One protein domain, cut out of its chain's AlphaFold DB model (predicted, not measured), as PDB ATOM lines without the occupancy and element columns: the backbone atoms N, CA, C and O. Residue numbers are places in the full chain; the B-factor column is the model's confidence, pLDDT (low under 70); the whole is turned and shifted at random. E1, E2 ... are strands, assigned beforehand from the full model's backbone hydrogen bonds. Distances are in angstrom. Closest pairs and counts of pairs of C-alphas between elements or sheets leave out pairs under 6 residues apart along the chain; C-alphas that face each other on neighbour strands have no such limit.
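What this domain is: This is residues 18 to 130 of the 491 residues of an uncharacterized protein of Sorangium cellulosum (UniProt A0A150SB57). This is an elongated body of strands in two halves, end to end: a six-stranded sheet, curled like part of a barrel and folded back on itself, makes one half, and a sandwich of a four-stranded sheet, E5 E4 E7 E10, and a three-stranded sheet, E6 E1 E11, makes the other. The chain passes between the halves several times, for instance from E1 into E2, from E3 into E4 and from E11 into E12. The printed part has 113 residues, with no named helix and thirteen named strands, E1 to E13 along the chain: the class is all strand. The sheet orders are E9 E8 E3 E2 E13 E12 and E5 E4 E7 E10, both antiparallel, and E6 E1 E11, mixed. The whole is compact, with a radius of gyration of the C-alphas of 14.1 A, and spans 42 by 25 by 25 A.

How they stand to each other: In the strongly twisted largest sheet, E9 (residues 91 to 94) and E8 (81 to 85) form a hairpin, with N 84 and O 92 2.7 A apart, within hydrogen-bond range. E8 is antiparallel to E3 (33 to 37), N 35 to O 83 being 2.8 A. E3 and E2 (25 to 28) form a hairpin, N 34 to O 26 being 2.8 A. E2 is antiparallel to E13 (125 to 129), with no N and O pair within range; the C-alphas of 26 and 129 face each other at 4.2 A. E13 and E12 (118 to 122) form a hairpin, N 127 to O 120 being 2.7 A. This is a folded sheet, one sheet bent back into two leaves: E9 E8 E3 face E13 E12, with E2 as the hinge. The other half is a sandwich, two sheets face to face, 9.3 A centre to centre, their strands at 14 degrees. In one sheet E5 (49 to 53) and E4 (40 to 44) form a hairpin, N 41 to O 52 being 2.8 A; E4 is antiparallel to E7 (70 to 76), N 42 to O 75 2.8 A; E7 is antiparallel to E10 (104 to 108), N 74 to O 104 2.7 A. In the other, E6 (62 to 68) is antiparallel to E1 (18 to 23), N 63 to O 22 2.8 A, and E1 is parallel to E11 (113 to 116), N 114 to O 19 2.7 A.

Where its parts are: E1 begins at C-alpha 18, (-22.727, -115.256, 34.680), and E13 ends at C-alpha 129, (-34.046, -104.079, 47.125). E7 measures 20.0 A, E6 19.4 A and E1 16.6 A.

The domain as a whole: The C-alphas farthest apart, those of Glu 47 and Asp 88, are 44.4 A apart. The printed part has no cut and no long link. The mean pLDDT of the printed part is 76.5; it is under 70 at residues 26 to 32, 89, 99 to 101 and 122 to 130.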
ATOM      1  N   GLY A  18     -22.375-115.495  33.285       84.62
ATOM      2  CA  GLY A  18     -22.727-115.256  34.680       84.62
ATOM      3  C   GLY A  18     -24.240-115.155  34.851       84.62
ATOM      4  O   GLY A  18     -25.017-115.361  33.914       84.62
ATOM      5  N   ARG A  19     -24.694-114.846  36.065       84.69
ATOM      6  CA  ARG A  19     -26.116-114.664  36.372       84.69
ATOM      7  C   ARG A  19     -26.365-113.261  36.894       84.69
ATOM      8  O   ARG A  19     -25.769-112.863  37.883       84.69
ATOM      9  N   VAL A  20     -27.313-112.552  36.294       81.50
ATOM     10  CA  VAL A  20     -27.855-111.308  36.854       81.50
ATOM     11  C   VAL A  20     -29.059-111.649  37.711       81.50
ATOM     12  O   VAL A  20     -29.931-112.401  37.269       81.50
ATOM     13  N   GLU A  21     -29.127-111.084  38.913       82.62
ATOM     14  CA  GLU A  21     -30.275-111.170  39.810       82.62
ATOM     15  C   GLU A  21     -30.722-109.776  40.265       82.62
ATOM     16  O   GLU A  21     -29.907-108.916  40.589       82.62
ATOM     17  N   LEU A  22     -32.034-109.554  40.305       79.19
ATOM     18  CA  LEU A  22     -32.645-108.320  40.789       79.19
ATOM     19  C   LEU A  22     -33.775-108.658  41.757       79.19
ATOM     20  O   LEU A  22     -34.762-109.301  41.384       79.19
ATOM     21  N   SER A  23     -33.643-108.226  43.005       79.88
ATOM     22  CA  SER A  23     -34.656-108.464  44.027       79.88
ATOM     23  C   SER A  23     -35.854-107.540  43.835       79.88
ATOM     24  O   SER A  23     -35.722-106.343  43.603       79.88
ATOM     25  N   LEU A  24     -37.054-108.108  43.943       78.88
ATOM     26  CA  LEU A  24     -38.317-107.366  43.864       78.88
ATOM     27  C   LEU A  24     -38.863-106.993  45.241       78.88
ATOM     28  O   LEU A  24     -39.877-106.303  45.334       78.88
ATOM     29  N   ILE A  25     -38.219-107.484  46.299       78.19
ATOM     30  CA  ILE A  25     -38.598-107.289  47.693       78.19
ATOM     31  C   ILE A  25     -37.370-106.799  48.458       78.19
ATOM     32  O   ILE A  25     -36.263-107.278  48.224       78.19
ATOM     33  N   GLY A  26     -37.578-105.861  49.376       66.12
ATOM     34  CA  GLY A  26     -36.536-105.338  50.255       66.12
ATOM     35  C   GLY A  26     -37.117-104.833  51.566       66.12
ATOM     36  O   GLY A  26     -38.333-104.664  51.698       66.12
ATOM     37  N   GLN A  27     -36.254-104.627  52.553       68.62
ATOM     38  CA  GLN A  27     -36.642-104.185  53.888       68.62
ATOM     39  C   GLN A  27     -35.984-102.838  54.190       68.62
ATOM     40  O   GLN A  27     -34.799-102.652  53.935       68.62
ATOM     41  N   ALA A  28     -36.758-101.890  54.711       55.50
ATOM     42  CA  ALA A  28     -36.220-100.627  55.207       55.50
ATOM     43  C   ALA A  28     -35.554-100.818  56.575       55.50
ATOM     44  O   ALA A  28     -35.897-101.747  57.309       55.50
ATOM     45  N   ALA A  29     -34.713 -99.865  56.983       54.44
ATOM     46  CA  ALA A  29     -34.141 -99.816  58.334       54.44
ATOM     47  C   ALA A  29     -35.208 -99.827  59.452       54.44
ATOM     48  O   ALA A  29     -34.961-100.310  60.552       54.44
ATOM     49  N   SER A  30     -36.426 -99.361  59.157       58.19
ATOM     50  CA  SER A  30     -37.577 -99.416  60.064       58.19
ATOM     51  C   SER A  30     -38.175-100.819  60.253       58.19
ATOM     52  O   SER A  30     -39.109-100.990  61.036       58.19
ATOM     53  N   GLY A  31     -37.672-101.832  59.539       60.16
ATOM     54  CA  GLY A  31     -38.163-103.212  59.565       60.16
ATOM     55  C   GLY A  31     -39.363-103.469  58.647       60.16
ATOM     56  O   GLY A  31     -39.796-104.614  58.509       60.16
ATOM     57  N   ASN A  32     -39.886-102.439  57.980       64.62
ATOM     58  CA  ASN A  32     -40.966-102.574  57.006       64.62
ATOM     59  C   ASN A  32     -40.473-103.251  55.721       64.62
ATOM     60  O   ASN A  32     -39.443-102.868  55.168       64.62
ATOM     61  N   THR A  33     -41.239-104.216  55.214       74.88
ATOM     62  CA  THR A  33     -40.966-104.882  53.936       74.88
ATOM     63  C   THR A  33     -41.738-104.215  52.804       74.88
ATOM     64  O   THR A  33     -42.926-103.912  52.938       74.88
ATOM     65  N   TYR A  34     -41.078-104.041  51.666       76.94
ATOM     66  CA  TYR A  34     -41.631-103.416  50.474       76.94
ATOM     67  C   TYR A  34     -41.445-104.302  49.246       76.94
ATOM     68  O   TYR A  34     -40.508-105.095  49.182       76.94
ATOM     69  N   ARG A  35     -42.338-104.154  48.267       84.62
ATOM     70  CA  ARG A  35     -42.323-104.867  46.990       84.62
ATOM     71  C   ARG A  35     -42.476-103.901  45.818       84.62
ATOM     72  O   ARG A  35     -43.356-103.042  45.844       84.62
ATOM     73  N   LEU A  36     -41.669-104.093  44.778       86.12
ATOM     74  CA  LEU A  36     -41.788-103.396  43.496       86.12
ATOM     75  C   LEU A  36     -42.882-104.029  42.623       86.12
ATOM     76  O   LEU A  36     -42.960-105.252  42.506       86.12
ATOM     77  N   ARG A  37     -43.721-103.188  42.013       87.56
ATOM     78  CA  ARG A  37     -44.867-103.558  41.168       87.56
ATOM     79  C   ARG A  37     -44.936-102.692  39.923       87.56
ATOM     80  O   ARG A  37     -44.439-101.567  39.940       87.56
ATOM     81  N   ASP A  38     -45.598-103.207  38.889       86.94
ATOM     82  CA  ASP A  38     -45.778-102.552  37.586       86.94
ATOM     83  C   ASP A  38     -44.460-102.025  36.975       86.94
ATOM     84  O   ASP A  38     -44.445-101.077  36.194       86.94
ATOM     85  N   GLY A  39     -43.330-102.621  37.365       84.81
ATOM     86  CA  GLY A  39     -41.999-102.221  36.939       84.81
ATOM     87  C   GLY A  39     -41.565-102.990  35.700       84.81
ATOM     88  O   GLY A  39     -41.686-104.215  35.643       84.81
ATOM     89  N   VAL A  40     -41.001-102.269  34.732       85.56
ATOM     90  CA  VAL A  40     -40.277-102.862  33.605       85.56
ATOM     91  C   VAL A  40     -38.805-102.506  33.752       85.56
ATOM     92  O   VAL A  40     -38.426-101.339  33.652       85.56
ATOM     93  N   VAL A  41     -37.986-103.519  34.016       81.50
ATOM     94  CA  VAL A  41     -36.539-103.398  34.187       81.50
ATOM     95  C   VAL A  41     -35.867-103.886  32.914       81.50
ATOM     96  O   VAL A  41     -35.924-105.069  32.586       81.50
ATOM     97  N   MET A  42     -35.242-102.969  32.185       85.06
ATOM     98  CA  MET A  42     -34.364-103.302  31.070       85.06
ATOM     99  C   MET A  42     -32.971-103.608  31.617       85.06
ATOM    100  O   MET A  42     -32.496-102.899  32.499       85.06
ATOM    101  N   VAL A  43     -32.321-104.648  31.108       83.56
ATOM    102  CA  VAL A  43     -30.919-104.989  31.361       83.56
ATOM    103  C   VAL A  43     -30.250-105.148  30.005       83.56
ATOM    104  O   VAL A  43     -30.601-106.056  29.258       83.56
ATOM    105  N   GLN A  44     -29.329-104.254  29.669       81.88
ATOM    106  CA  GLN A  44     -28.624-104.250  28.392       81.88
ATOM    107  C   GLN A  44     -27.145-104.542  28.623       81.88
ATOM    108  O   GLN A  44     -26.508-103.881  29.440       81.88
ATOM    109  N   GLY A  45     -26.630-105.537  27.910       81.06
ATOM    110  CA  GLY A  45     -25.232-105.944  27.922       81.06
ATOM    111  C   GLY A  45     -24.582-105.885  26.545       81.06
ATOM    112  O   GLY A  45     -25.137-105.266  25.632       81.06
ATOM    113  N   PRO A  46     -23.424-106.548  26.386       73.94
ATOM    114  CA  PRO A  46     -22.644-106.508  25.152       73.94
ATOM    115  C   PRO A  46     -23.379-107.134  23.960       73.94
ATOM    116  O   PRO A  46     -23.291-106.626  22.845       73.94
ATOM    117  N   GLU A  47     -24.133-108.210  24.208       79.19
ATOM    118  CA  GLU A  47     -24.791-109.003  23.157       79.19
ATOM    119  C   GLU A  47     -26.312-109.088  23.317       79.19
ATOM    120  O   GLU A  47     -27.038-109.250  22.335       79.19
ATOM    121  N   ASP A  48     -26.804-108.913  24.544       75.62
ATOM    122  CA  ASP A  48     -28.198-109.146  24.901       75.62
ATOM    123  C   ASP A  48     -28.870-107.908  25.490       75.62
ATOM    124  O   ASP A  48     -28.279-107.118  26.228       75.62
ATOM    125  N   THR A  49     -30.168-107.775  25.220       84.00
ATOM    126  CA  THR A  49     -31.058-106.877  25.962       84.00
ATOM    127  C   THR A  49     -32.228-107.676  26.513       84.00
ATOM    128  O   THR A  49     -32.983-108.302  25.770       84.00
ATOM    129  N   ILE A  50     -32.390-107.635  27.830       83.25
ATOM    130  CA  ILE A  50     -33.397-108.382  28.576       83.25
ATOM    131  C   ILE A  50     -34.391-107.392  29.164       83.25
ATOM    132  O   ILE A  50     -34.010-106.383  29.750       83.25
ATOM    133  N   PHE A  51     -35.677-107.701  29.038       83.00
ATOM    134  CA  PHE A  51     -36.741-106.964  29.707       83.00
ATOM    135  C   PHE A  51     -37.373-107.864  30.753       83.00
ATOM    136  O   PHE A  51     -37.924-108.915  30.431       83.00
ATOM    137  N   PHE A  52     -37.319-107.436  32.005       82.69
ATOM    138  CA  PHE A  52     -38.057-108.062  33.080       82.69
ATOM    139  C   PHE A  52     -39.294-107.238  33.411       82.69
ATOM    140  O   PHE A  52     -39.187-106.061  33.746       82.69
ATOM    141  N   ASN A  53     -40.464-107.868  33.367       85.81
ATOM    142  CA  ASN A  53     -41.704-107.261  33.822       85.81
ATOM    143  C   ASN A  53     -42.116-107.889  35.160       85.81
ATOM    144  O   ASN A  53     -42.255-109.110  35.267       85.81
ATOM    145  N   THR A  54     -42.316-107.066  36.192       81.94
ATOM    146  CA  THR A  54     -42.735-107.556  37.517       81.94
ATOM    147  C   THR A  54     -44.100-108.243  37.490       81.94
ATOM    148  O   THR A  54     -44.399-109.052  38.365       81.94
ATOM    149  N   GLU A  55     -44.931-107.940  36.492       88.38
ATOM    150  CA  GLU A  55     -46.289-108.468  36.360       88.38
ATOM    151  C   GLU A  55     -46.371-109.790  35.586       88.38
ATOM    152  O   GLU A  55     -47.430-110.418  35.580       88.38
ATOM    153  N   ASP A  56     -45.264-110.267  35.006       84.31
ATOM    154  CA  ASP A  56     -45.211-111.608  34.404       84.31
ATOM    155  C   ASP A  56     -45.436-112.704  35.461       84.31
ATOM    156  O   ASP A  56     -45.997-113.763  35.175       84.31
ATOM    157  N   ASP A  57     -45.010-112.442  36.701       81.31
ATOM    158  CA  ASP A  57     -45.302-113.260  37.876       81.31
ATOM    159  C   ASP A  57     -45.405-112.373  39.133       81.31
ATOM    160  O   ASP A  57     -44.405-112.125  39.816       81.31
ATOM    161  N   PRO A  58     -46.626-111.932  39.488       78.12
ATOM    162  CA  PRO A  58     -46.891-111.043  40.617       78.12
ATOM    163  C   PRO A  58     -46.401-111.528  41.992       78.12
ATOM    164  O   PRO A  58     -46.316-110.732  42.930       78.12
ATOM    165  N   ASN A  59     -46.140-112.825  42.161       75.56
ATOM    166  CA  ASN A  59     -45.708-113.391  43.442       75.56
ATOM    167  C   ASN A  59     -44.203-113.661  43.492       75.56
ATOM    168  O   ASN A  59     -43.696-114.135  44.514       75.56
ATOM    169  N   ARG A  60     -43.485-113.357  42.411       79.06
ATOM    170  CA  ARG A  60     -42.046-113.545  42.320       79.06
ATOM    171  C   ARG A  60     -41.311-112.555  43.224       79.06
ATOM    172  O   ARG A  60     -41.662-111.385  43.318       79.06
ATOM    173  N   TYR A  61     -40.270-113.045  43.888       72.81
ATOM    174  CA  TYR A  61     -39.445-112.261  44.814       72.81
ATOM    175  C   TYR A  61     -38.130-111.771  44.192       72.81
ATOM    176  O   TYR A  61     -37.535-110.831  44.709       72.81
ATOM    177  N   ARG A  62     -37.690-112.370  43.077       76.94
ATOM    178  CA  ARG A  62     -36.482-111.979  42.337       76.94
ATOM    179  C   ARG A  62     -36.628-112.228  40.842       76.94
ATOM    180  O   ARG A  62     -37.252-113.207  40.443       76.94
ATOM    181  N   LEU A  63     -36.008-111.396  40.028       78.62
ATOM    182  CA  LEU A  63     -35.803-111.615  38.601       78.62
ATOM    183  C   LEU A  63     -34.381-112.123  38.396       78.62
ATOM    184  O   LEU A  63     -33.478-111.701  39.109       78.62
ATOM    185  N   SER A  64     -34.178-113.043  37.455       87.25
ATOM    186  CA  SER A  64     -32.833-113.533  37.156       87.25
ATOM    187  C   SER A  64     -32.705-114.005  35.718       87.25
ATOM    188  O   SER A  64     -33.640-114.630  35.209       87.25
ATOM    189  N   ALA A  65     -31.537-113.805  35.118       85.12
ATOM    190  CA  ALA A  65     -31.175-114.368  33.821       85.12
ATOM    191  C   ALA A  65     -29.704-114.788  33.804       85.12
ATOM    192  O   ALA A  65     -28.880-114.197  34.498       85.12
ATOM    193  N   GLN A  66     -29.398-115.820  33.018       90.19
ATOM    194  CA  GLN A  66     -28.024-116.172  32.675       90.19
ATOM    195  C   GLN A  66     -27.640-115.370  31.437       90.19
ATOM    196  O   GLN A  66     -28.421-115.336  30.486       90.19
ATOM    197  N   VAL A  67     -26.505-114.684  31.494       86.75
ATOM    198  CA  VAL A  67     -26.077-113.724  30.472       86.75
ATOM    199  C   VAL A  67     -24.578-113.873  30.207       86.75
ATOM    200  O   VAL A  67     -23.868-114.350  31.103       86.75
ATOM    201  N   PRO A  68     -24.086-113.493  29.017       89.19
ATOM    202  CA  PRO A  68     -22.653-113.428  28.748       89.19
ATOM    203  C   PRO A  68     -21.889-112.602  29.792       89.19
ATOM    204  O   PRO A  68     -22.420-111.678  30.409       89.19
ATOM    205  N   VAL A  69     -20.627-112.942  30.011       82.69
ATOM    206  CA  VAL A  69     -19.725-112.139  30.845       82.69
ATOM    207  C   VAL A  69     -19.464-110.793  30.176       82.69
ATOM    208  O   VAL A  69     -19.247-110.718  28.967       82.69
ATOM    209  N   GLY A  70     -19.483-109.713  30.958       78.25
ATOM    210  CA  GLY A  70     -19.218-108.370  30.447       78.25
ATOM    211  C   GLY A  70     -19.897-107.262  31.240       78.25
ATOM    212  O   GLY A  70     -20.472-107.495  32.302       78.25
ATOM    213  N   SER A  71     -19.823-106.042  30.712       77.94
ATOM    214  CA  SER A  71     -20.424-104.855  31.323       77.94
ATOM    215  C   SER A  71     -21.863-104.654  30.855       77.94
ATOM    216  O   SER A  71     -22.169-104.704  29.663       77.94
ATOM    217  N   TYR A  72     -22.743-104.388  31.813       83.25
ATOM    218  CA  TYR A  72     -24.174-104.205  31.628       83.25
ATOM    219  C   TYR A  72     -24.625-102.873  32.225       83.25
ATOM    220  O   TYR A  72     -23.980-102.287  33.099       83.25
ATOM    221  N   PHE A  73     -25.801-102.422  31.809       74.25
ATOM    222  CA  PHE A  73     -26.577-101.462  32.577       74.25
ATOM    223  C   PHE A  73     -28.026-101.892  32.704       74.25
ATOM    224  O   PHE A  73     -28.579-102.582  31.848       74.25
ATOM    225  N   THR A  74     -28.663-101.450  33.781       79.88
ATOM    226  CA  THR A  74     -30.093-101.584  33.987       79.88
ATOM    227  C   THR A  74     -30.795-100.237  33.955       79.88
ATOM    228  O   THR A  74     -30.241 -99.218  34.365       79.88
ATOM    229  N   PHE A  75     -32.032-100.242  33.475       77.62
ATOM    230  CA  PHE A  75     -32.920 -99.094  33.484       77.62
ATOM    231  C   PHE A  75     -34.307 -99.519  33.969       77.62
ATOM    232  O   PHE A  75     -34.927-100.410  33.382       77.62
ATOM    233  N   LEU A  76     -34.813 -98.870  35.020       83.56
ATOM    234  CA  LEU A  76     -36.197 -99.029  35.468       83.56
ATOM    235  C   LEU A  76     -37.072 -97.994  34.749       83.56
ATOM    236  O   LEU A  76     -36.907 -96.791  34.957       83.56
ATOM    237  N   GLN A  77     -38.004 -98.453  33.913       78.50
ATOM    238  CA  GLN A  77     -38.939 -97.571  33.205       78.50
ATOM    239  C   GLN A  77     -39.923 -96.894  34.162       78.50
ATOM    240  O   GLN A  77     -40.261 -97.446  35.207       78.50
ATOM    241  N   GLU A  78     -40.425 -95.715  33.786       77.56
ATOM    242  CA  GLU A  78     -41.521 -95.052  34.501       77.56
ATOM    243  C   GLU A  78     -42.791 -95.923  34.542       77.56
ATOM    244  O   GLU A  78     -43.022 -96.758  33.670       77.56
ATOM    245  N   GLY A  79     -43.643 -95.700  35.548       78.25
ATOM    246  CA  GLY A  79     -44.900 -96.443  35.732       78.25
ATOM    247  C   GLY A  79     -44.867 -97.499  36.839       78.25
ATOM    248  O   GLY A  79     -45.913 -98.052  37.170       78.25
ATOM    249  N   TRP A  80     -43.707 -97.717  37.462       91.38
ATOM    250  CA  TRP A  80     -43.568 -98.566  38.641       91.38
ATOM    251  C   TRP A  80     -44.284 -97.981  39.869       91.38
ATOM    252  O   TRP A  80     -44.482 -96.770  40.004       91.38
ATOM    253  N   ARG A  81     -44.622 -98.852  40.821       89.06
ATOM    254  CA  ARG A  81     -45.107 -98.474  42.156       89.06
ATOM    255  C   ARG A  81     -44.513 -99.376  43.230       89.06
ATOM    256  O   ARG A  81     -44.137-100.515  42.960       89.06
ATOM    257  N   LEU A  82     -44.460 -98.871  44.460       83.62
ATOM    258  CA  LEU A  82     -43.990 -99.627  45.616       83.62
ATOM    259  C   LEU A  82     -45.163 -99.948  46.550       83.62
ATOM    260  O   LEU A  82     -45.980 -99.080  46.865       83.62
ATOM    261  N   GLU A  83     -45.248-101.198  46.992       86.62
ATOM    262  CA  GLU A  83     -46.218-101.663  47.985       86.62
ATOM    263  C   GLU A  83     -45.500-101.993  49.293       86.62
ATOM    264  O   GLU A  83     -44.504-102.708  49.284       86.62
ATOM    265  N   ARG A  84     -46.019-101.521  50.429       82.38
ATOM    266  CA  ARG A  84     -45.639-102.007  51.756       82.38
ATOM    267  C   ARG A  84     -46.421-103.279  52.067       82.38
ATOM    268  O   ARG A  84     -47.648-103.296  51.950       82.38
ATOM    269  N   LEU A  85     -45.712-104.324  52.483       81.19
ATOM    270  CA  LEU A  85     -46.289-105.589  52.927       81.19
ATOM    271  C   LEU A  85     -46.454-105.536  54.451       81.19
ATOM    272  O   LEU A  85     -45.471-105.561  55.189       81.19
ATOM    273  N   ASN A  86     -47.691-105.426  54.929       75.06
ATOM    274  CA  ASN A  86     -47.971-105.366  56.360       75.06
ATOM    275  C   ASN A  86     -47.969-106.780  56.976       75.06
ATOM    276  O   ASN A  86     -48.263-107.776  56.311       75.06
ATOM    277  N   LEU A  87     -47.690-106.872  58.280       71.19
ATOM    278  CA  LEU A  87     -47.653-108.143  59.027       71.19
ATOM    279  C   LEU A  87     -48.994-108.899  59.023       71.19
ATOM    280  O   LEU A  87     -49.025-110.115  59.191       71.19
ATOM    281  N   ASP A  88     -50.104-108.191  58.818       77.62
ATOM    282  CA  ASP A  88     -51.447-108.759  58.688       77.62
ATOM    283  C   ASP A  88     -51.770-109.236  57.257       77.62
ATOM    284  O   ASP A  88     -52.916-109.561  56.952       77.62
ATOM    285  N   SER A  89     -50.755-109.313  56.387       69.50
ATOM    286  CA  SER A  89     -50.863-109.684  54.969       69.50
ATOM    287  C   SER A  89     -51.672-108.706  54.112       69.50
ATOM    288  O   SER A  89     -52.006-109.025  52.969       69.50
ATOM    289  N   THR A  90     -51.981-107.510  54.623       79.88
ATOM    290  CA  THR A  90     -52.503-106.422  53.794       79.88
ATOM    291  C   THR A  90     -51.366-105.733  53.039       79.88
ATOM    292  O   THR A  90     -50.227-105.677  53.510       79.88
ATOM    293  N   VAL A  91     -51.673-105.207  51.854       83.31
ATOM    294  CA  VAL A  91     -50.729-104.439  51.034       83.31
ATOM    295  C   VAL A  91     -51.193-102.994  50.941       83.31
ATOM    296  O   VAL A  91     -52.377-102.726  50.736       83.31
ATOM    297  N   GLU A  92     -50.267-102.058  51.109       86.31
ATOM    298  CA  GLU A  92     -50.528-100.625  50.972       86.31
ATOM    299  C   GLU A  92     -49.591-100.041  49.920       86.31
ATOM    300  O   GLU A  92     -48.376-100.168  50.034       86.31
ATOM    301  N   GLN A  93     -50.130 -99.374  48.901       88.62
ATOM    302  CA  GLN A  93     -49.293 -98.626  47.970       88.62
ATOM    303  C   GLN A  93     -48.734 -97.382  48.665       88.62
ATOM    304  O   GLN A  93     -49.491 -96.575  49.203       88.62
ATOM    305  N   VAL A  94     -47.417 -97.205  48.603       82.81
ATOM    306  CA  VAL A  94     -46.727 -96.067  49.214       82.81
ATOM    307  C   VAL A  94     -46.192 -95.119  48.149       82.81
ATOM    308  O   VAL A  94     -45.799 -95.528  47.057       82.81
ATOM    309  N   GLN A  95     -46.180 -93.826  48.472       80.50
ATOM    310  CA  GLN A  95     -45.451 -92.842  47.678       80.50
ATOM    311  C   GLN A  95     -43.953 -93.046  47.902       80.50
ATOM    312  O   GLN A  95     -43.494 -93.079  49.047       80.50
ATOM    313  N   ALA A  96     -43.214 -93.192  46.807       77.81
ATOM    314  CA  ALA A  96     -41.799 -93.510  46.824       77.81
ATOM    315  C   ALA A  96     -41.044 -92.655  45.804       77.81
ATOM    316  O   ALA A  96     -41.545 -92.397  44.711       77.81
ATOM    317  N   GLN A  97     -39.828 -92.248  46.152       76.50
ATOM    318  CA  GLN A  97     -38.874 -91.655  45.220       76.50
ATOM    319  C   GLN A  97     -37.843 -92.717  44.836       76.50
ATOM    320  O   GLN A  97     -37.307 -93.384  45.717       76.50
ATOM    321  N   PHE A  98     -37.543 -92.865  43.550       74.69
ATOM    322  CA  PHE A  98     -36.432 -93.709  43.110       74.69
ATOM    323  C   PHE A  98     -35.101 -92.983  43.324       74.69
ATOM    324  O   PHE A  98     -34.986 -91.806  42.983       74.69
ATOM    325  N   LEU A  99     -34.131 -93.668  43.935       65.81
ATOM    326  CA  LEU A  99     -32.838 -93.098  44.322       65.81
ATOM    327  C   LEU A  99     -31.654 -93.660  43.529       65.81
ATOM    328  O   LEU A  99     -30.623 -92.993  43.465       65.81
ATOM    329  N   SER A 100     -31.760 -94.874  42.978       66.56
ATOM    330  CA  SER A 100     -30.659 -95.440  42.190       66.56
ATOM    331  C   SER A 100     -30.395 -94.605  40.928       66.56
ATOM    332  O   SER A 100     -31.333 -94.026  40.367       66.56
ATOM    333  N   PRO A 101     -29.142 -94.581  40.434       65.88
ATOM    334  CA  PRO A 101     -28.850 -94.133  39.077       65.88
ATOM    335  C   PRO A 101     -29.764 -94.837  38.065       65.88
ATOM    336  O   PRO A 101     -30.054 -96.024  38.201       65.88
ATOM    337  N   ASN A 102     -30.250 -94.104  37.065       73.69
ATOM    338  CA  ASN A 102     -31.122 -94.654  36.028       73.69
ATOM    339  C   ASN A 102     -30.707 -94.087  34.664       73.69
ATOM    340  O   ASN A 102     -31.159 -92.993  34.313       73.69
ATOM    341  N   PRO A 103     -29.835 -94.772  33.904       73.62
ATOM    342  CA  PRO A 103     -29.407 -96.165  34.080       73.62
ATOM    343  C   PRO A 103     -28.358 -96.402  35.190       73.62
ATOM    344  O   PRO A 103     -27.587 -95.506  35.529       73.62
ATOM    345  N   GLN A 104     -28.315 -97.627  35.726       72.25
ATOM    346  CA  GLN A 104     -27.319 -98.129  36.687       72.25
ATOM    347  C   GLN A 104     -26.428 -99.184  36.023       72.25
ATOM    348  O   GLN A 104     -26.936-100.162  35.489       72.25
ATOM    349  N   TRP A 105     -25.110 -99.005  36.084       73.75
ATOM    350  CA  TRP A 105     -24.121 -99.895  35.462       73.75
ATOM    351  C   TRP A 105     -23.634-100.978  36.434       73.75
ATOM    352  O   TRP A 105     -23.597-100.737  37.641       73.75
ATOM    353  N   PHE A 106     -23.289-102.160  35.922       75.00
ATOM    354  CA  PHE A 106     -22.719-103.279  36.683       75.00
ATOM    355  C   PHE A 106     -21.985-104.259  35.753       75.00
ATOM    356  O   PHE A 106     -22.242-104.281  34.553       75.00
ATOM    357  N   ASP A 107     -21.107-105.099  36.299       76.88
ATOM    358  CA  ASP A 107     -20.355-106.111  35.544       76.88
ATOM    359  C   ASP A 107     -20.819-107.522  35.927       76.88
ATOM    360  O   ASP A 107     -21.114-107.778  37.094       76.88
ATOM    361  N   VAL A 108     -20.883-108.429  34.951       77.62
ATOM    362  CA  VAL A 108     -21.220-109.845  35.144       77.62
ATOM    363  C   VAL A 108     -19.973-110.694  34.966       77.62
ATOM    364  O   VAL A 108     -19.331-110.624  33.921       77.62
ATOM    365  N   PHE A 109     -19.671-111.524  35.964       77.31
ATOM    366  CA  PHE A 109     -18.488-112.389  35.994       77.31
ATOM    367  C   PHE A 109     -18.835-113.871  35.756       77.31
ATOM    368  O   PHE A 109     -19.964-114.284  36.055       77.31
ATOM    369  N   PRO A 110     -17.883-114.684  35.252       76.38
ATOM    370  CA  PRO A 110     -18.107-116.102  34.969       76.38
ATOM    371  C   PRO A 110     -18.560-116.865  36.216       76.38
ATOM    372  O   PRO A 110     -17.966-116.711  37.282       76.38
ATOM    373  N   ASP A 111     -19.610-117.681  36.090       76.88
ATOM    374  CA  ASP A 111     -20.155-118.532  37.162       76.88
ATOM    375  C   ASP A 111     -20.551-117.791  38.461       76.88
ATOM    376  O   ASP A 111     -20.785-118.419  39.499       76.88
ATOM    377  N   GLN A 112     -20.674-116.459  38.421       75.12
ATOM    378  CA  GLN A 112     -21.066-115.641  39.569       75.12
ATOM    379  C   GLN A 112     -22.499-115.119  39.466       75.12
ATOM    380  O   GLN A 112     -23.023-114.846  38.384       75.12
ATOM    381  N   ASN A 113     -23.114-114.908  40.632       75.50
ATOM    382  CA  ASN A 113     -24.376-114.187  40.757       75.50
ATOM    383  C   ASN A 113     -24.095-112.702  41.004       75.50
ATOM    384  O   ASN A 113     -23.708-112.299  42.099       75.50
ATOM    385  N   THR A 114     -24.339-111.881  39.993       75.44
ATOM    386  CA  THR A 114     -24.311-110.424  40.083       75.44
ATOM    387  C   THR A 114     -25.667-109.922  40.557       75.44
ATOM    388  O   THR A 114     -26.665-110.047  39.845       75.44
ATOM    389  N   THR A 115     -25.716-109.355  41.762       76.31
ATOM    390  CA  THR A 115     -26.949-108.782  42.317       76.31
ATOM    391  C   THR A 115     -27.015-107.292  42.018       76.31
ATOM    392  O   THR A 115     -26.106-106.541  42.364       76.31
ATOM    393  N   VAL A 116     -28.110-106.856  41.402       74.12
ATOM    394  CA  VAL A 116     -28.364-105.451  41.082       74.12
ATOM    395  C   VAL A 116     -29.391-104.899  42.062       74.12
ATOM    396  O   VAL A 116     -30.555-105.302  42.055       74.12
ATOM    397  N   ALA A 117     -28.948-103.975  42.915       76.12
ATOM    398  CA  ALA A 117     -29.779-103.383  43.956       76.12
ATOM    399  C   ALA A 117     -30.454-102.086  43.491       76.12
ATOM    400  O   ALA A 117     -29.783-101.137  43.078       76.12
ATOM    401  N   LEU A 118     -31.779-102.020  43.635       75.81
ATOM    402  CA  LEU A 118     -32.569-100.811  43.389       75.81
ATOM    403  C   LEU A 118     -32.919-100.119  44.710       75.81
ATOM    404  O   LEU A 118     -33.407-100.762  45.639       75.81
ATOM    405  N   ARG A 119     -32.695 -98.804  44.796       71.69
ATOM    406  CA  ARG A 119     -32.919 -98.002  46.006       71.69
ATOM    407  C   ARG A 119     -34.107 -97.059  45.841       71.69
ATOM    408  O   ARG A 119     -34.224 -96.359  44.834       71.69
ATOM    409  N   PHE A 120     -34.959 -97.000  46.858       75.38
ATOM    410  CA  PHE A 120     -36.148 -96.151  46.925       75.38
ATOM    411  C   PHE A 120     -36.208 -95.425  48.269       75.38
ATOM    412  O   PHE A 120     -35.720 -95.936  49.266       75.38
ATOM    413  N   ARG A 121     -36.861 -94.267  48.330       72.00
ATOM    414  CA  ARG A 121     -37.156 -93.552  49.579       72.00
ATOM    415  C   ARG A 121     -38.650 -93.476  49.810       72.00
ATOM    416  O   ARG A 121     -39.372 -93.030  48.920       72.00
ATOM    417  N   THR A 122     -39.111 -93.831  51.008       69.25
ATOM    418  CA  THR A 122     -40.529 -93.739  51.401       69.25
ATOM    419  C   THR A 122     -40.666 -93.145  52.796       69.25
ATOM    420  O   THR A 122     -40.029 -93.619  53.725       69.25
ATOM    421  N   GLY A 123     -41.488 -92.105  52.971       60.69
ATOM    422  CA  GLY A 123     -41.839 -91.589  54.305       60.69
ATOM    423  C   GLY A 123     -40.682 -91.111  55.204       60.69
ATOM    424  O   GLY A 123     -40.927 -90.874  56.381       60.69
ATOM    425  N   GLY A 124     -39.462 -90.954  54.672       54.62
ATOM    426  CA  GLY A 124     -38.247 -90.628  55.434       54.62
ATOM    427  C   GLY A 124     -37.257 -91.789  55.601       54.62
ATOM    428  O   GLY A 124     -36.126 -91.530  55.991       54.62
ATOM    429  N   ASP A 125     -37.644 -93.018  55.245       49.72
ATOM    430  CA  ASP A 125     -36.787 -94.208  55.266       49.72
ATOM    431  C   ASP A 125     -36.258 -94.535  53.859       49.72
ATOM    432  O   ASP A 125     -37.010 -94.473  52.876       49.72
ATOM    433  N   ASP A 126     -34.991 -94.947  53.771       46.53
ATOM    434  CA  ASP A 126     -34.402 -95.518  52.557       46.53
ATOM    435  C   ASP A 126     -34.643 -97.045  52.524       46.53
ATOM    436  O   ASP A 126     -34.476 -97.759  53.514       46.53
ATOM    437  N   VAL A 127     -35.089 -97.537  51.371       49.00
ATOM    438  CA  VAL A 127     -35.434 -98.929  51.068       49.00
ATOM    439  C   VAL A 127     -34.468 -99.428  50.001       49.00
ATOM    440  O   VAL A 127     -34.421 -98.871  48.903       49.00
ATOM    441  N   VAL A 128     -33.731-100.497  50.289       54.34
ATOM    442  CA  VAL A 128     -32.850-101.163  49.321       54.34
ATOM    443  C   VAL A 128     -33.465-102.512  48.948       54.34
ATOM    444  O   VAL A 128     -33.867-103.279  49.822       54.34
ATOM    445  N   LEU A 129     -33.597-102.788  47.649       54.25
ATOM    446  CA  LEU A 129     -34.046-104.079  47.125       54.25
ATOM    447  C   LEU A 129     -32.818-104.903  46.695       54.25
ATOM    448  O   LEU A 129     -32.440-104.863  45.528       54.25
ATOM    449  N   ASP A 130     -32.172-105.614  47.623       54.66
ATOM    450  CA  ASP A 130     -30.882-106.300  47.394       54.66
ATOM    451  C   ASP A 130     -30.811-107.765  47.864       54.66
ATOM    452  O   ASP A 130     -29.770-108.396  47.713       54.66
TER     453      ASP A 130